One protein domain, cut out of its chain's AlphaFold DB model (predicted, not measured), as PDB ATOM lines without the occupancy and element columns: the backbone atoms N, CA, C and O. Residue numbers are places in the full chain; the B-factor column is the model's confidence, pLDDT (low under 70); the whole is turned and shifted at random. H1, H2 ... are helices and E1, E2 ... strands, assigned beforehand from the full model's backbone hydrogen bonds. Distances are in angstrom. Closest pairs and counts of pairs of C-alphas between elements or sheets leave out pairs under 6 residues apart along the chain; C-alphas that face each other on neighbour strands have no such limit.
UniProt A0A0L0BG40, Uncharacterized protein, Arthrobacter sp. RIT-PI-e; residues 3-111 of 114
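What this domain is: This is residues 3 to 111 of the 114 residues of an uncharacterized protein of Arthrobacter sp. RIT-PI-e (UniProt A0A0L0BG40). One six-stranded sheet, curled like part of a barrel but left open between its edge strands E1 and E6, makes the body, and two helices, H1 and H2, make a V off one end of it. Residues 14 to 19, 21 to 27 and 33 to 39 of that helical end stick out, and neither helix covers the sheet. The printed part has 109 residues with two named helices and six named strands, in the order E1 H1 H2 E2 E3 E4 E5 E6; the class is mixed, helices and strands. The sheet's order is E1 E4 E3 E2 E5 E6, with neighbours antiparallel throughout. The whole is loose and elongated, with a radius of gyration of the C-alphas of 17.1 A and spans of 52 by 28 by 23 A.

How they stand to each other: Start at Tyr 3, where edge strand E1, residues 3 to 8, begins; its antiparallel neighbour is E4, residues 75 to 82, at 169 degrees between their directions, and N 6 and O 77 are 2.8 A apart, within hydrogen-bond range. After E1 look for H1, residues 10 to 21, and H2, residues 25 to 38. They are close but not clearly touching: their closest C-alphas, those of Ala 20 and Leu 28, are 7.2 A apart, and they run opposite ways at a steep tilt of 44 degrees. H1 is not on the sheet, with 1 pair of C-alphas within 10 A, and H2 is not on it, with 0 pairs. In H1 every O i to N i+4 pair is within hydrogen-bond range; in H2 9 of 10 are. Next come E2, residues 49 to 55, and E3, residues 60 to 70, a hairpin; N 61 and O 53 are 3.1 A apart. The pairing of E3 is staggered: residues 60 to 61 pair with E2 and residues 62 to 70 with E4, and E3 bends by 52 degrees at residue 64. E3 and E4 are a hairpin too, with N 67 and O 78 at 2.8 A. E2 E3 E4 form a meander, each strand the antiparallel neighbour of the one before. E2 and E4 are apart, but only just, the closest C-alphas being 8.5 A from each other. E5, residues 91 to 98, is the antiparallel neighbour of E2, with N 52 and O 95 at 3.0 A. E2 E3 E4 E5 form a Greek key, a meander of three strands and a fourth that neighbours the first. E5 and edge strand E6, residues 101 to 110, are a hairpin, with N 94 and O 107 at 2.9 A; E6 bends by 62 degrees at residue 104.

Where its parts are: Find C-alpha 3 at (139.572, 137.650, 156.560); from there E1 runs 16.9 A to Arg 8. H1 spans 16.7 A from Tyr 10 to Gln 21, and H2 spans 20.0 A from Leu 25, at (109.838, 112.155, 161.557), to Asp 38. E2 covers 19.5 A, E3 29.8 A, E4 23.7 A and E5 23.1 A. E6 covers 25.7 A and ends with C-alpha 110 at (146.149, 128.471, 147.386).

The domain as a whole: Compare Leu 25 with His 88: their C-alphas, 53.1 A apart, are the two farthest from each other. The sheet is twisted, its C-alphas lying up to 11.4 A off their best plane. The printed part has no cut and no long link; the links H2 to E2 and E4 to E5 are short, the others tight. The mean pLDDT of the printed part is 83.2, and residue 32, residues 34 to 46 and residue 72 are under 70.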
ATOM      1  N   TYR A   3     140.983 137.514 156.205       90.88
ATOM      2  CA  TYR A   3     139.572 137.650 156.560       90.88
ATOM      3  C   TYR A   3     138.880 136.322 156.290       90.88
ATOM      4  O   TYR A   3     138.926 135.827 155.168       90.88
ATOM      5  N   LEU A   4     138.245 135.757 157.313       86.94
ATOM      6  CA  LEU A   4     137.426 134.558 157.186       86.94
ATOM      7  C   LEU A   4     135.987 134.928 157.492       86.94
ATOM      8  O   LEU A   4     135.699 135.407 158.585       86.94
ATOM      9  N   SER A   5     135.100 134.714 156.527       84.62
ATOM     10  CA  SER A   5     133.676 134.985 156.674       84.62
ATOM     11  C   SER A   5     132.862 133.707 156.557       84.62
ATOM     12  O   SER A   5     133.116 132.889 155.676       84.62
ATOM     13  N   ALA A   6     131.841 133.580 157.389       79.94
ATOM     14  CA  ALA A   6     130.774 132.617 157.208       79.94
ATOM     15  C   ALA A   6     129.441 133.358 157.223       79.94
ATOM     16  O   ALA A   6     129.249 134.312 157.974       79.94
ATOM     17  N   ALA A   7     128.506 132.893 156.406       81.06
ATOM     18  CA  ALA A   7     127.166 133.438 156.380       81.06
ATOM     19  C   ALA A   7     126.147 132.315 156.231       81.06
ATOM     20  O   ALA A   7     126.388 131.319 155.546       81.06
ATOM     21  N   ARG A   8     124.981 132.513 156.837       80.00
ATOM     22  CA  ARG A   8     123.772 131.749 156.554       80.00
ATOM     23  C   ARG A   8     122.702 132.719 156.084       80.00
ATOM     24  O   ARG A   8     122.197 133.516 156.871       80.00
ATOM     25  N   GLY A   9     122.364 132.648 154.802       78.94
ATOM     26  CA  GLY A   9     121.263 133.417 154.226       78.94
ATOM     27  C   GLY A   9     119.920 132.698 154.358       78.94
ATOM     28  O   GLY A   9     119.855 131.507 154.669       78.94
ATOM     29  N   TYR A  10     118.835 133.409 154.044       75.50
ATOM     30  CA  TYR A  10     117.486 132.832 153.952       75.50
ATOM     31  C   TYR A  10     117.395 131.697 152.922       75.50
ATOM     32  O   TYR A  10     116.628 130.755 153.110       75.50
ATOM     33  N   GLU A  11     118.195 131.760 151.855       80.81
ATOM     34  CA  GLU A  11     118.283 130.693 150.855       80.81
ATOM     35  C   GLU A  11     118.835 129.398 151.459       80.81
ATOM     36  O   GLU A  11     118.205 128.354 151.315       80.81
ATOM     37  N   THR A  12     119.937 129.469 152.216       78.06
ATOM     38  CA  THR A  12     120.507 128.313 152.926       78.06
ATOM     39  C   THR A  12     119.488 127.705 153.886       78.06
ATOM     40  O   THR A  12     119.267 126.502 153.861       78.06
ATOM     41  N   VAL A  13     118.787 128.538 154.664       73.62
ATOM     42  CA  VAL A  13     117.722 128.068 155.570       73.62
ATOM     43  C   VAL A  13     116.606 127.353 154.805       73.62
ATOM     44  O   VAL A  13     116.124 126.307 155.236       73.62
ATOM     45  N   SER A  14     116.190 127.907 153.667       75.94
ATOM     46  CA  SER A  14     115.120 127.333 152.847       75.94
ATOM     47  C   SER A  14     115.540 126.005 152.217       75.94
ATOM     48  O   SER A  14     114.748 125.064 152.183       75.94
ATOM     49  N   HIS A  15     116.786 125.911 151.756       80.50
ATOM     50  CA  HIS A  15     117.372 124.689 151.218       80.50
ATOM     51  C   HIS A  15     117.479 123.592 152.288       80.50
ATOM     52  O   HIS A  15     117.029 122.468 152.069       80.50
ATOM     53  N   ASP A  16     117.980 123.926 153.480       77.06
ATOM     54  CA  ASP A  16     118.073 122.984 154.601       77.06
ATOM     55  C   ASP A  16     116.682 122.472 155.012       77.06
ATOM     56  O   ASP A  16     116.497 121.280 155.267       77.06
ATOM     57  N   ALA A  17     115.666 123.346 154.993       74.12
ATOM     58  CA  ALA A  17     114.280 122.966 155.251       74.12
ATOM     59  C   ALA A  17     113.711 122.013 154.182       74.12
ATOM     60  O   ALA A  17     112.934 121.121 154.517       74.12
ATOM     61  N   GLN A  18     114.089 122.167 152.910       82.81
ATOM     62  CA  GLN A  18     113.694 121.235 151.846       82.81
ATOM     63  C   GLN A  18     114.346 119.863 152.026       82.81
ATOM     64  O   GLN A  18     113.670 118.846 151.890       82.81
ATOM     65  N   ILE A  19     115.629 119.818 152.392       77.31
ATOM     66  CA  ILE A  19     116.304 118.557 152.720       77.31
ATOM     67  C   ILE A  19     115.610 117.887 153.906       77.31
ATOM     68  O   ILE A  19     115.305 116.696 153.842       77.31
ATOM     69  N   ALA A  20     115.284 118.645 154.954       73.81
ATOM     70  CA  ALA A  20     114.584 118.128 156.126       73.81
ATOM     71  C   ALA A  20     113.235 117.469 155.777       73.81
ATOM     72  O   ALA A  20     112.888 116.454 156.370       73.81
ATOM     73  N   GLN A  21     112.507 117.966 154.769       78.00
ATOM     74  CA  GLN A  21     111.237 117.369 154.324       78.00
ATOM     75  C   GLN A  21     111.385 115.960 153.731       78.00
ATOM     76  O   GLN A  21     110.405 115.221 153.674       78.00
ATOM     77  N   THR A  22     112.584 115.575 153.291       83.06
ATOM     78  CA  THR A  22     112.852 114.226 152.759       83.06
ATOM     79  C   THR A  22     113.167 113.200 153.849       83.06
ATOM     80  O   THR A  22     113.328 112.015 153.554       83.06
ATOM     81  N   ARG A  23     113.252 113.637 155.109       79.75
ATOM     82  CA  ARG A  23     113.678 112.815 156.243       79.75
ATOM     83  C   ARG A  23     112.495 112.271 157.023       79.75
ATOM     84  O   ARG A  23     111.387 112.803 156.973       79.75
ATOM     85  N   THR A  24     112.739 111.189 157.756       85.12
ATOM     86  CA  THR A  24     111.708 110.601 158.609       85.12
ATOM     87  C   THR A  24     111.430 111.501 159.813       85.12
ATOM     88  O   THR A  24     112.283 112.274 160.255       85.12
ATOM     89  N   LEU A  25     110.222 111.393 160.370       80.25
ATOM     90  CA  LEU A  25     109.838 112.155 161.557       80.25
ATOM     91  C   LEU A  25     110.729 111.831 162.771       80.25
ATOM     92  O   LEU A  25     110.980 112.710 163.590       80.25
ATOM     93  N   GLU A  26     111.210 110.587 162.879       84.75
ATOM     94  CA  GLU A  26     112.111 110.141 163.950       84.75
ATOM     95  C   GLU A  26     113.504 110.773 163.830       84.75
ATOM     96  O   GLU A  26     114.053 111.226 164.838       84.75
ATOM     97  N   ASP A  27     114.043 110.888 162.611       81.19
ATOM     98  CA  ASP A  27     115.322 111.566 162.367       81.19
ATOM     99  C   ASP A  27     115.236 113.048 162.741       81.19
ATOM    100  O   ASP A  27     116.096 113.571 163.449       81.19
ATOM    101  N   LEU A  28     114.162 113.717 162.308       76.00
ATOM    102  CA  LEU A  28     113.927 115.128 162.609       76.00
ATOM    103  C   LEU A  28     113.708 115.365 164.104       76.00
ATOM    104  O   LEU A  28     114.186 116.361 164.639       76.00
ATOM    105  N   ALA A  29     113.001 114.465 164.794       78.56
ATOM    106  CA  ALA A  29     112.795 114.556 166.236       78.56
ATOM    107  C   ALA A  29     114.107 114.363 167.011       78.56
ATOM    108  O   ALA A  29     114.357 115.092 167.969       78.56
ATOM    109  N   THR A  30     114.952 113.427 166.574       82.56
ATOM    110  CA  THR A  30     116.280 113.199 167.160       82.56
ATOM    111  C   THR A  30     117.164 114.430 166.978       82.56
ATOM    112  O   THR A  30     117.729 114.929 167.945       82.56
ATOM    113  N   GLU A  31     117.216 114.997 165.773       73.56
ATOM    114  CA  GLU A  31     117.973 116.227 165.524       73.56
ATOM    115  C   GLU A  31     117.411 117.439 166.247       73.56
ATOM    116  O   GLU A  31     118.179 118.238 166.764       73.56
ATOM    117  N   ALA A  32     116.089 117.589 166.320       67.44
ATOM    118  CA  ALA A  32     115.470 118.677 167.063       67.44
ATOM    119  C   ALA A  32     115.759 118.565 168.565       67.44
ATOM    120  O   ALA A  32     115.903 119.590 169.230       67.44
ATOM    121  N   LEU A  33     115.856 117.343 169.102       75.06
ATOM    122  CA  LEU A  33     116.242 117.093 170.487       75.06
ATOM    123  C   LEU A  33     117.715 117.445 170.726       75.06
ATOM    124  O   LEU A  33     118.025 118.100 171.718       75.06
ATOM    125  N   GLU A  34     118.610 117.065 169.812       68.38
ATOM    126  CA  GLU A  34     120.027 117.447 169.874       68.38
ATOM    127  C   GLU A  34     120.211 118.962 169.703       68.38
ATOM    128  O   GLU A  34     120.871 119.600 170.516       68.38
ATOM    129  N   ALA A  35     119.539 119.579 168.730       64.19
ATOM    130  CA  ALA A  35     119.565 121.021 168.501       64.19
ATOM    131  C   ALA A  35     118.924 121.812 169.655       64.19
ATOM    132  O   ALA A  35     119.336 122.932 169.935       64.19
ATOM    133  N   GLN A  36     117.945 121.246 170.371       58.38
ATOM    134  CA  GLN A  36     117.388 121.866 171.580       58.38
ATOM    135  C   GLN A  36     118.399 121.960 172.723       58.38
ATOM    136  O   GLN A  36     118.273 122.877 173.536       58.38
ATOM    137  N   LYS A  37     119.401 121.070 172.785       64.06
ATOM    138  CA  LYS A  37     120.501 121.192 173.755       64.06
ATOM    139  C   LYS A  37     121.336 122.448 173.490       64.06
ATOM    140  O   LYS A  37     121.777 123.083 174.443       64.06
ATOM    141  N   ASP A  38     121.464 122.832 172.221       51.91
ATOM    142  CA  ASP A  38     122.216 124.010 171.771       51.91
ATOM    143  C   ASP A  38     121.337 125.282 171.637       51.91
ATOM    144  O   ASP A  38     121.852 126.403 171.587       51.91
ATOM    145  N   GLY A  39     120.002 125.136 171.639       41.97
ATOM    146  CA  GLY A  39     119.028 126.201 171.365       41.97
ATOM    147  C   GLY A  39     118.953 126.576 169.872       41.97
ATOM    148  O   GLY A  39     119.756 126.105 169.071       41.97
ATOM    149  N   PRO A  40     118.001 127.435 169.439       47.25
ATOM    150  CA  PRO A  40     118.082 128.007 168.090       47.25
ATOM    151  C   PRO A  40     119.452 128.689 167.936       47.25
ATOM    152  O   PRO A  40     119.894 129.297 168.915       47.25
ATOM    153  N   PRO A  41     120.133 128.616 166.773       51.66
ATOM    154  CA  PRO A  41     121.460 129.202 166.618       51.66
ATOM    155  C   PRO A  41     121.374 130.719 166.810       51.66
ATOM    156  O   PRO A  41     121.041 131.475 165.904       51.66
ATOM    157  N   LYS A  42     121.644 131.162 168.041       52.00
ATOM    158  CA  LYS A  42     121.730 132.576 168.431       52.00
ATOM    159  C   LYS A  42     123.067 133.188 168.009       52.00
ATOM    160  O   LYS A  42     123.243 134.396 168.113       52.00
ATOM    161  N   LEU A  43     124.004 132.342 167.581       58.34
ATOM    162  CA  LEU A  43     125.382 132.655 167.248       58.34
ATOM    163  C   LEU A  43     125.759 131.936 165.947       58.34
ATOM    164  O   LEU A  43     125.235 130.863 165.647       58.34
ATOM    165  N   SER A  44     126.667 132.540 165.186       66.81
ATOM    166  CA  SER A  44     127.267 131.947 163.987       66.81
ATOM    167  C   SER A  44     127.904 130.590 164.297       66.81
ATOM    168  O   SER A  44     128.488 130.421 165.371       66.81
ATOM    169  N   ASN A  45     127.878 129.648 163.345       66.31
ATOM    170  CA  ASN A  45     128.579 128.363 163.484       66.31
ATOM    171  C   ASN A  45     130.082 128.554 163.728       66.31
ATOM    172  O   ASN A  45     130.693 127.743 164.421       66.31
ATOM    173  N   LEU A  46     130.674 129.649 163.229       69.50
ATOM    174  CA  LEU A  46     132.064 129.960 163.541       69.50
ATOM    175  C   LEU A  46     132.272 130.170 165.040       69.50
ATOM    176  O   LEU A  46     133.353 129.872 165.514       69.50
ATOM    177  N   SER A  47     131.276 130.603 165.815       74.19
ATOM    178  CA  SER A  47     131.437 130.913 167.247       74.19
ATOM    179  C   SER A  47     131.987 129.745 168.072       74.19
ATOM    180  O   SER A  47     132.724 129.986 169.022       74.19
ATOM    181  N   ARG A  48     131.677 128.499 167.687       80.88
ATOM    182  CA  ARG A  48     132.230 127.277 168.301       80.88
ATOM    183  C   ARG A  48     133.480 126.762 167.595       80.88
ATOM    184  O   ARG A  48     134.263 126.028 168.186       80.88
ATOM    185  N   VAL A  49     133.670 127.130 166.331       85.44
ATOM    186  CA  VAL A  49     134.822 126.702 165.539       85.44
ATOM    187  C   VAL A  49     136.025 127.571 165.893       85.44
ATOM    188  O   VAL A  49     135.990 128.789 165.728       85.44
ATOM    189  N   GLY A  50     137.113 126.972 166.359       88.81
ATOM    190  CA  GLY A  50     138.422 127.618 166.394       88.81
ATOM    191  C   GLY A  50     139.175 127.349 165.094       88.81
ATOM    192  O   GLY A  50     138.954 126.330 164.440       88.81
ATOM    193  N   ILE A  51     140.035 128.285 164.692       92.19
ATOM    194  CA  ILE A  51     140.870 128.130 163.497       92.19
ATOM    195  C   ILE A  51     142.276 128.593 163.843       92.19
ATOM    196  O   ILE A  51     142.459 129.745 164.248       92.19
ATOM    197  N   THR A  52     143.240 127.700 163.657       95.06
ATOM    198  CA  THR A  52     144.661 128.036 163.627       95.06
ATOM    199  C   THR A  52     145.073 128.177 162.173       95.06
ATOM    200  O   THR A  52     144.749 127.319 161.355       95.06
ATOM    201  N   ILE A  53     145.748 129.277 161.846       96.62
ATOM    202  CA  ILE A  53     146.168 129.570 160.478       96.62
ATOM    203  C   ILE A  53     147.685 129.689 160.460       96.62
ATOM    204  O   ILE A  53     148.267 130.433 161.258       96.62
ATOM    205  N   THR A  54     148.306 128.986 159.523       97.88
ATOM    206  CA  THR A  54     149.724 129.119 159.188       97.88
ATOM    207  C   THR A  54     149.903 129.272 157.682       97.88
ATOM    208  O   THR A  54     148.963 129.068 156.916       97.88
ATOM    209  N   ASP A  55     151.089 129.678 157.237       97.44
ATOM    210  CA  ASP A  55     151.458 129.646 155.820       97.44
ATOM    211  C   ASP A  55     152.706 128.794 155.564       97.44
ATOM    212  O   ASP A  55     153.383 128.333 156.487       97.44
ATOM    213  N   ASP A  56     153.026 128.601 154.287       96.94
ATOM    214  CA  ASP A  56     154.206 127.870 153.817       96.94
ATOM    215  C   ASP A  56     155.545 128.552 154.164       96.94
ATOM    216  O   ASP A  56     156.609 127.953 154.001       96.94
ATOM    217  N   GLN A  57     155.504 129.780 154.688       96.06
ATOM    218  CA  GLN A  57     156.659 130.524 155.194       96.06
ATOM    219  C   GLN A  57     156.795 130.418 156.726       96.06
ATOM    220  O   GLN A  57     157.729 130.972 157.308       96.06
ATOM    221  N   GLY A  58     155.886 129.692 157.388       95.00
ATOM    222  CA  GLY A  58     155.867 129.502 158.837       95.00
ATOM    223  C   GLY A  58     155.276 130.676 159.620       95.00
ATOM    224  O   GLY A  58     155.412 130.716 160.844       95.00
ATOM    225  N   THR A  59     154.620 131.632 158.956       96.94
ATOM    226  CA  THR A  59     153.907 132.718 159.637       96.94
ATOM    227  C   THR A  59     152.716 132.143 160.386       96.94
ATOM    228  O   THR A  59     151.905 131.422 159.810       96.94
ATOM    229  N   GLN A  60     152.584 132.495 161.663       97.12
ATOM    230  CA  GLN A  60     151.388 132.216 162.456       97.12
ATOM    231  C   GLN A  60     150.490 133.448 162.455       97.12
ATOM    232  O   GLN A  60     150.975 134.570 162.631       97.12
ATOM    233  N   TYR A  61     149.191 133.243 162.247       96.88
ATOM    234  CA  TYR A  61     148.226 134.332 162.231       96.88
ATOM    235  C   TYR A  61     147.361 134.300 163.484       96.88
ATOM    236  O   TYR A  61     146.684 133.314 163.772       96.88
ATOM    237  N   GLU A  62     147.337 135.426 164.183       94.50
ATOM    238  CA  GLU A  62     146.612 135.600 165.432       94.50
ATOM    239  C   GLU A  62     145.274 136.313 165.198       94.50
ATOM    240  O   GLU A  62     145.214 137.254 164.391       94.50
ATOM    241  N   PRO A  63     144.203 135.925 165.913       91.38
ATOM    242  CA  PRO A  63     142.935 136.645 165.887       91.38
ATOM    243  C   PRO A  63     143.119 138.102 166.327       91.38
ATOM    244  O   PRO A  63     143.603 138.382 167.422       91.38
ATOM    245  N   SER A  64     142.687 139.045 165.493       90.75
ATOM    246  CA  SER A  64     142.822 140.485 165.750       90.75
ATOM    247  C   SER A  64     141.485 141.222 165.829       90.75
ATOM    248  O   SER A  64     141.445 142.398 166.183       90.75
ATOM    249  N   GLY A  65     140.381 140.568 165.466       84.25
ATOM    250  CA  GLY A  65     139.048 141.156 165.534       84.25
ATOM    251  C   GLY A  65     137.963 140.243 164.981       84.25
ATOM    252  O   GLY A  65     138.241 139.258 164.297       84.25
ATOM    253  N   PHE A  66     136.714 140.592 165.272       82.88
ATOM    254  CA  PHE A  66     135.543 139.899 164.750       82.88
ATOM    255  C   PHE A  66     134.383 140.877 164.527       82.88
ATOM    256  O   PHE A  66     134.328 141.951 165.132       82.88
ATOM    257  N   ARG A  67     133.447 140.495 163.661       82.06
ATOM    258  CA  ARG A  67     132.173 141.176 163.429       82.06
ATOM    259  C   ARG A  67     131.113 140.114 163.185       82.06
ATOM    260  O   ARG A  67     131.274 139.326 162.271       82.06
ATOM    261  N   MET A  68     130.010 140.169 163.922       79.06
ATOM    262  CA  MET A  68     128.857 139.295 163.705       79.06
ATOM    263  C   MET A  68     127.580 140.133 163.631       79.06
ATOM    264  O   MET A  68     127.362 141.013 164.466       79.06
ATOM    265  N   ILE A  69     126.745 139.866 162.630       77.06
ATOM    266  CA  ILE A  69     125.428 140.479 162.436       77.06
ATOM    267  C   ILE A  69     124.431 139.360 162.151       77.06
ATOM    268  O   ILE A  69     124.686 138.511 161.306       77.06
ATOM    269  N   GLY A  70     123.283 139.360 162.822       73.62
ATOM    270  CA  GLY A  70     122.234 138.382 162.558       73.62
ATOM    271  C   GLY A  70     120.903 138.757 163.196       73.62
ATOM    272  O   GLY A  70     120.859 139.540 164.146       73.62
ATOM    273  N   ASP A  71     119.827 138.192 162.656       72.50
ATOM    274  CA  ASP A  71     118.448 138.346 163.145       72.50
ATOM    275  C   ASP A  71     117.925 137.071 163.843       72.50
ATOM    276  O   ASP A  71     116.767 137.004 164.253       72.50
ATOM    277  N   GLY A  72     118.788 136.058 163.996       65.38
ATOM    278  CA  GLY A  72     118.462 134.741 164.552       65.38
ATOM    279  C   GLY A  72     118.001 133.715 163.508       65.38
ATOM    280  O   GLY A  72     117.970 132.522 163.805       65.38
ATOM    281  N   ILE A  73     117.696 134.145 162.279       70.06
ATOM    282  CA  ILE A  73     117.388 133.272 161.137       70.06
ATOM    283  C   ILE A  73     118.570 133.278 160.168       70.06
ATOM    284  O   ILE A  73     119.108 132.216 159.841       70.06
ATOM    285  N   GLY A  74     119.001 134.460 159.747       72.19
ATOM    286  CA  GLY A  74     120.223 134.678 158.992       72.19
ATOM    287  C   GLY A  74     121.327 135.272 159.858       72.19
ATOM    288  O   GLY A  74     121.073 135.949 160.861       72.19
ATOM    289  N   TRP A  75     122.567 135.022 159.459       79.38
ATOM    290  CA  TRP A  75     123.736 135.633 160.080       79.38
ATOM    291  C   TRP A  75     124.886 135.788 159.083       79.38
ATOM    292  O   TRP A  75     124.998 135.023 158.130       79.38
ATOM    293  N   ASP A  76     125.729 136.784 159.333       79.62
ATOM    294  CA  ASP A  76     127.011 137.053 158.684       79.62
ATOM    295  C   ASP A  76     128.037 137.268 159.803       79.62
ATOM    296  O   ASP A  76     127.826 138.082 160.712       79.62
ATOM    297  N   ASP A  77     129.106 136.484 159.783       84.31
ATOM    298  CA  ASP A  77     130.195 136.523 160.747       84.31
ATOM    299  C   ASP A  77     131.528 136.596 160.013       84.31
ATOM    300  O   ASP A  77     131.798 135.809 159.108       84.31
ATOM    301  N   MET A  78     132.373 137.529 160.429       86.44
ATOM    302  CA  MET A  78     133.698 137.760 159.887       86.44
ATOM    303  C   MET A  78     134.723 137.802 161.013       86.44
ATOM    304  O   MET A  78     134.622 138.602 161.945       86.44
ATOM    305  N   ARG A  79     135.785 137.018 160.858       89.00
ATOM    306  CA  ARG A  79     136.981 137.035 161.696       89.00
ATOM    307  C   ARG A  79     138.156 137.624 160.942       89.00
ATOM    308  O   ARG A  79     138.322 137.394 159.745       89.00
ATOM    309  N   VAL A  80     138.976 138.374 161.665       92.38
ATOM    310  CA  VAL A  80     140.167 139.034 161.136       92.38
ATOM    311  C   VAL A  80     141.387 138.469 161.837       92.38
ATOM    312  O   VAL A  80     141.408 138.384 163.065       92.38
ATOM    313  N   TYR A  81     142.397 138.120 161.048       95.12
ATOM    314  CA  TYR A  81     143.668 137.605 161.528       95.12
ATOM    315  C   TYR A  81     144.837 138.457 161.025       95.12
ATOM    316  O   TYR A  81     144.846 138.952 159.887       95.12
ATOM    317  N   THR A  82     145.840 138.614 161.886       95.50
ATOM    318  CA  THR A  82     147.076 139.361 161.622       95.50
ATOM    319  C   THR A  82     148.304 138.483 161.844       95.50
ATOM    320  O   THR A  82     148.265 137.653 162.745       95.50
ATOM    321  N   PRO A  83     149.410 138.689 161.109       95.94
ATOM    322  CA  PRO A  83     149.670 139.785 160.168       95.94
ATOM    323  C   PRO A  83     148.991 139.600 158.796       95.94
ATOM    324  O   PRO A  83     148.135 138.746 158.595       95.94
ATOM    325  N   ALA A  84     149.292 140.482 157.840       93.69
ATOM    326  CA  ALA A  84     148.994 140.180 156.444       93.69
ATOM    327  C   ALA A  84     149.896 139.046 155.945       93.69
ATOM    328  O   ALA A  84     151.054 139.025 156.365       93.69
ATOM    329  N   PRO A  85     149.404 138.174 155.043       94.50
ATOM    330  CA  PRO A  85     150.270 137.178 154.444       94.50
ATOM    331  C   PRO A  85     151.496 137.818 153.788       94.50
ATOM    332  O   PRO A  85     151.337 138.834 153.094       94.50
ATOM    333  N   PRO A  86     152.708 137.279 154.016       94.69
ATOM    334  CA  PRO A  86     153.902 137.708 153.303       94.69
ATOM    335  C   PRO A  86     153.681 137.652 151.791       94.69
ATOM    336  O   PRO A  86     153.007 136.761 151.284       94.69
ATOM    337  N   SER A  87     154.305 138.557 151.035       92.94
ATOM    338  CA  SER A  87     154.167 138.605 149.567       92.94
ATOM    339  C   SER A  87     154.632 137.338 148.844       92.94
ATOM    340  O   SER A  87     154.321 137.165 147.670       92.94
ATOM    341  N   HIS A  88     155.412 136.497 149.523       93.50
ATOM    342  CA  HIS A  88     155.945 135.240 149.005       93.50
ATOM    343  C   HIS A  88     155.189 134.006 149.512       93.50
ATOM    344  O   HIS A  88     155.523 132.909 149.081       93.50
ATOM    345  N   ALA A  89     154.209 134.171 150.408       95.38
ATOM    346  CA  ALA A  89     153.365 133.063 150.835       95.38
ATOM    347  C   ALA A  89     152.501 132.599 149.656       95.38
ATOM    348  O   ALA A  89     151.832 133.407 149.006       95.38
ATOM    349  N   ALA A  90     152.537 131.301 149.383       96.31
ATOM    350  CA  ALA A  90     151.795 130.670 148.299       96.31
ATOM    351  C   ALA A  90     150.566 129.914 148.812       96.31
ATOM    352  O   ALA A  90     149.626 129.699 148.051       96.31
ATOM    353  N   MET A  91     150.551 129.528 150.090       97.12
ATOM    354  CA  MET A  91     149.509 128.675 150.649       97.12
ATOM    355  C   MET A  91     149.203 129.052 152.096       97.12
ATOM    356  O   MET A  91     150.116 129.304 152.878       97.12
ATOM    357  N   LEU A  92     147.921 129.044 152.463       97.44
ATOM    358  CA  LEU A  92     147.484 129.061 153.859       97.44
ATOM    359  C   LEU A  92     147.029 127.667 154.270       97.44
ATOM    360  O   LEU A  92     146.230 127.060 153.561       97.44
ATOM    361  N   HIS A  93     147.476 127.210 155.432       97.38
ATOM    362  CA  HIS A  93     146.981 126.012 156.093       97.38
ATOM    363  C   HIS A  93     146.035 126.410 157.224       97.38
ATOM    364  O   HIS A  93     146.379 127.243 158.064       97.38
ATOM    365  N   LEU A  94     144.830 125.844 157.229       96.50
ATOM    366  CA  LEU A  94     143.810 126.088 158.243       96.50
ATOM    367  C   LEU A  94     143.514 124.786 158.983       96.50
ATOM    368  O   LEU A  94     142.976 123.856 158.384       96.50
ATOM    369  N   ASP A  95     143.786 124.757 160.284       96.50
ATOM    370  CA  ASP A  95     143.393 123.677 161.190       96.50
ATOM    371  C   ASP A  95     142.146 124.070 161.977       96.50
ATOM    372  O   ASP A  95     142.094 125.143 162.589       96.50
ATOM    373  N   PHE A  96     141.145 123.189 161.997       93.50
ATOM    374  CA  PHE A  96     139.865 123.467 162.644       93.50
ATOM    375  C   PHE A  96     139.741 122.769 164.001       93.50
ATOM    376  O   PHE A  96     139.983 121.563 164.139       93.50
ATOM    377  N   THR A  97     139.260 123.512 164.992       93.06
ATOM    378  CA  THR A  97     138.818 122.984 166.287       93.06
ATOM    379  C   THR A  97     137.332 123.263 166.495       93.06
ATOM    380  O   THR A  97     136.783 124.175 165.880       93.06
ATOM    381  N   VAL A  98     136.662 122.491 167.349       89.94
ATOM    382  CA  VAL A  98     135.300 122.778 167.830       89.94
ATOM    383  C   VAL A  98     135.344 122.789 169.346       89.94
ATOM    384  O   VAL A  98     135.794 121.825 169.951       89.94
ATOM    385  N   ASP A  99     134.935 123.901 169.951       86.69
ATOM    386  CA  ASP A  99     134.981 124.126 171.401       86.69
ATOM    387  C   ASP A  99     136.380 123.882 172.013       86.69
ATOM    388  O   ASP A  99     136.522 123.514 173.176       86.69
ATOM    389  N   GLY A 100     137.432 124.123 171.220       87.12
ATOM    390  CA  GLY A 100     138.834 123.916 171.596       87.12
ATOM    391  C   GLY A 100     139.396 122.534 171.251       87.12
ATOM    392  O   GLY A 100     140.616 122.388 171.183       87.12
ATOM    393  N   ASP A 101     138.544 121.556 170.944       92.94
ATOM    394  CA  ASP A 101     138.970 120.204 170.586       92.94
ATOM    395  C   ASP A 101     139.337 120.105 169.104       92.94
ATOM    396  O   ASP A 101     138.622 120.594 168.225       92.94
ATOM    397  N   SER A 102     140.461 119.449 168.802       92.19
ATOM    398  CA  SER A 102     140.891 119.241 167.417       92.19
ATOM    399  C   SER A 102     139.901 118.366 166.657       92.19
ATOM    400  O   SER A 102     139.548 117.270 167.089       92.19
ATOM    401  N   THR A 103     139.510 118.820 165.468       93.56
ATOM    402  CA  THR A 103     138.645 118.038 164.578       93.56
ATOM    403  C   THR A 103     139.424 117.060 163.692       93.56
ATOM    404  O   THR A 103     138.814 116.255 162.989       93.56
ATOM    405  N   SER A 104     140.764 117.139 163.675       93.75
ATOM    406  CA  SER A 104     141.625 116.509 162.654       93.75
ATOM    407  C   SER A 104     141.233 116.857 161.206       93.75
ATOM    408  O   SER A 104     141.582 116.136 160.271       93.75
ATOM    409  N   ARG A 105     140.464 117.937 161.008       95.12
ATOM    410  CA  ARG A 105     140.127 118.483 159.697       95.12
ATOM    411  C   ARG A 105     140.984 119.708 159.448       95.12
ATOM    412  O   ARG A 105     141.112 120.565 160.321       95.12
ATOM    413  N   SER A 106     141.490 119.791 158.230       95.56
ATOM    414  CA  SER A 106     142.255 120.927 157.754       95.56
ATOM    415  C   SER A 106     141.918 121.246 156.303       95.56
ATOM    416  O   SER A 106     141.280 120.452 155.600       95.56
ATOM    417  N   CYS A 107     142.288 122.448 155.879       95.19
ATOM    418  CA  CYS A 107     142.111 122.931 154.519       95.19
ATOM    419  C   CYS A 107     143.333 123.746 154.099       95.19
ATOM    420  O   CYS A 107     143.802 124.582 154.871       95.19
ATOM    421  N   ASP A 108     143.790 123.527 152.870       96.56
ATOM    422  CA  ASP A 108     144.813 124.348 152.234       96.56
ATOM    423  C   ASP A 108     144.159 125.321 151.249       96.56
ATOM    424  O   ASP A 108     143.356 124.923 150.400       96.56
ATOM    425  N   VAL A 109     144.510 126.600 151.362       94.50
ATOM    426  CA  VAL A 109     144.056 127.667 150.465       94.50
ATOM    427  C   VAL A 109     145.238 128.164 149.651       94.50
ATOM    428  O   VAL A 109     146.175 128.747 150.192       94.50
ATOM    429  N   ASP A 110     145.171 127.957 148.341       95.19
ATOM    430  CA  ASP A 110     146.149 128.471 147.386       95.19
ATOM    431  C   ASP A 110     145.967 129.989 147.198       95.19
ATOM    432  O   ASP A 110     144.882 130.462 146.855       95.19
ATOM    433  N   LEU A 111     147.032 130.759 147.432       90.81
ATOM    434  CA  LEU A 111     147.060 132.219 147.276       90.81
ATOM    435  C   LEU A 111     147.537 132.673 145.889       90.81
ATOM    436  O   LEU A 111     147.530 133.872 145.592       90.81
TER     437      LEU A 111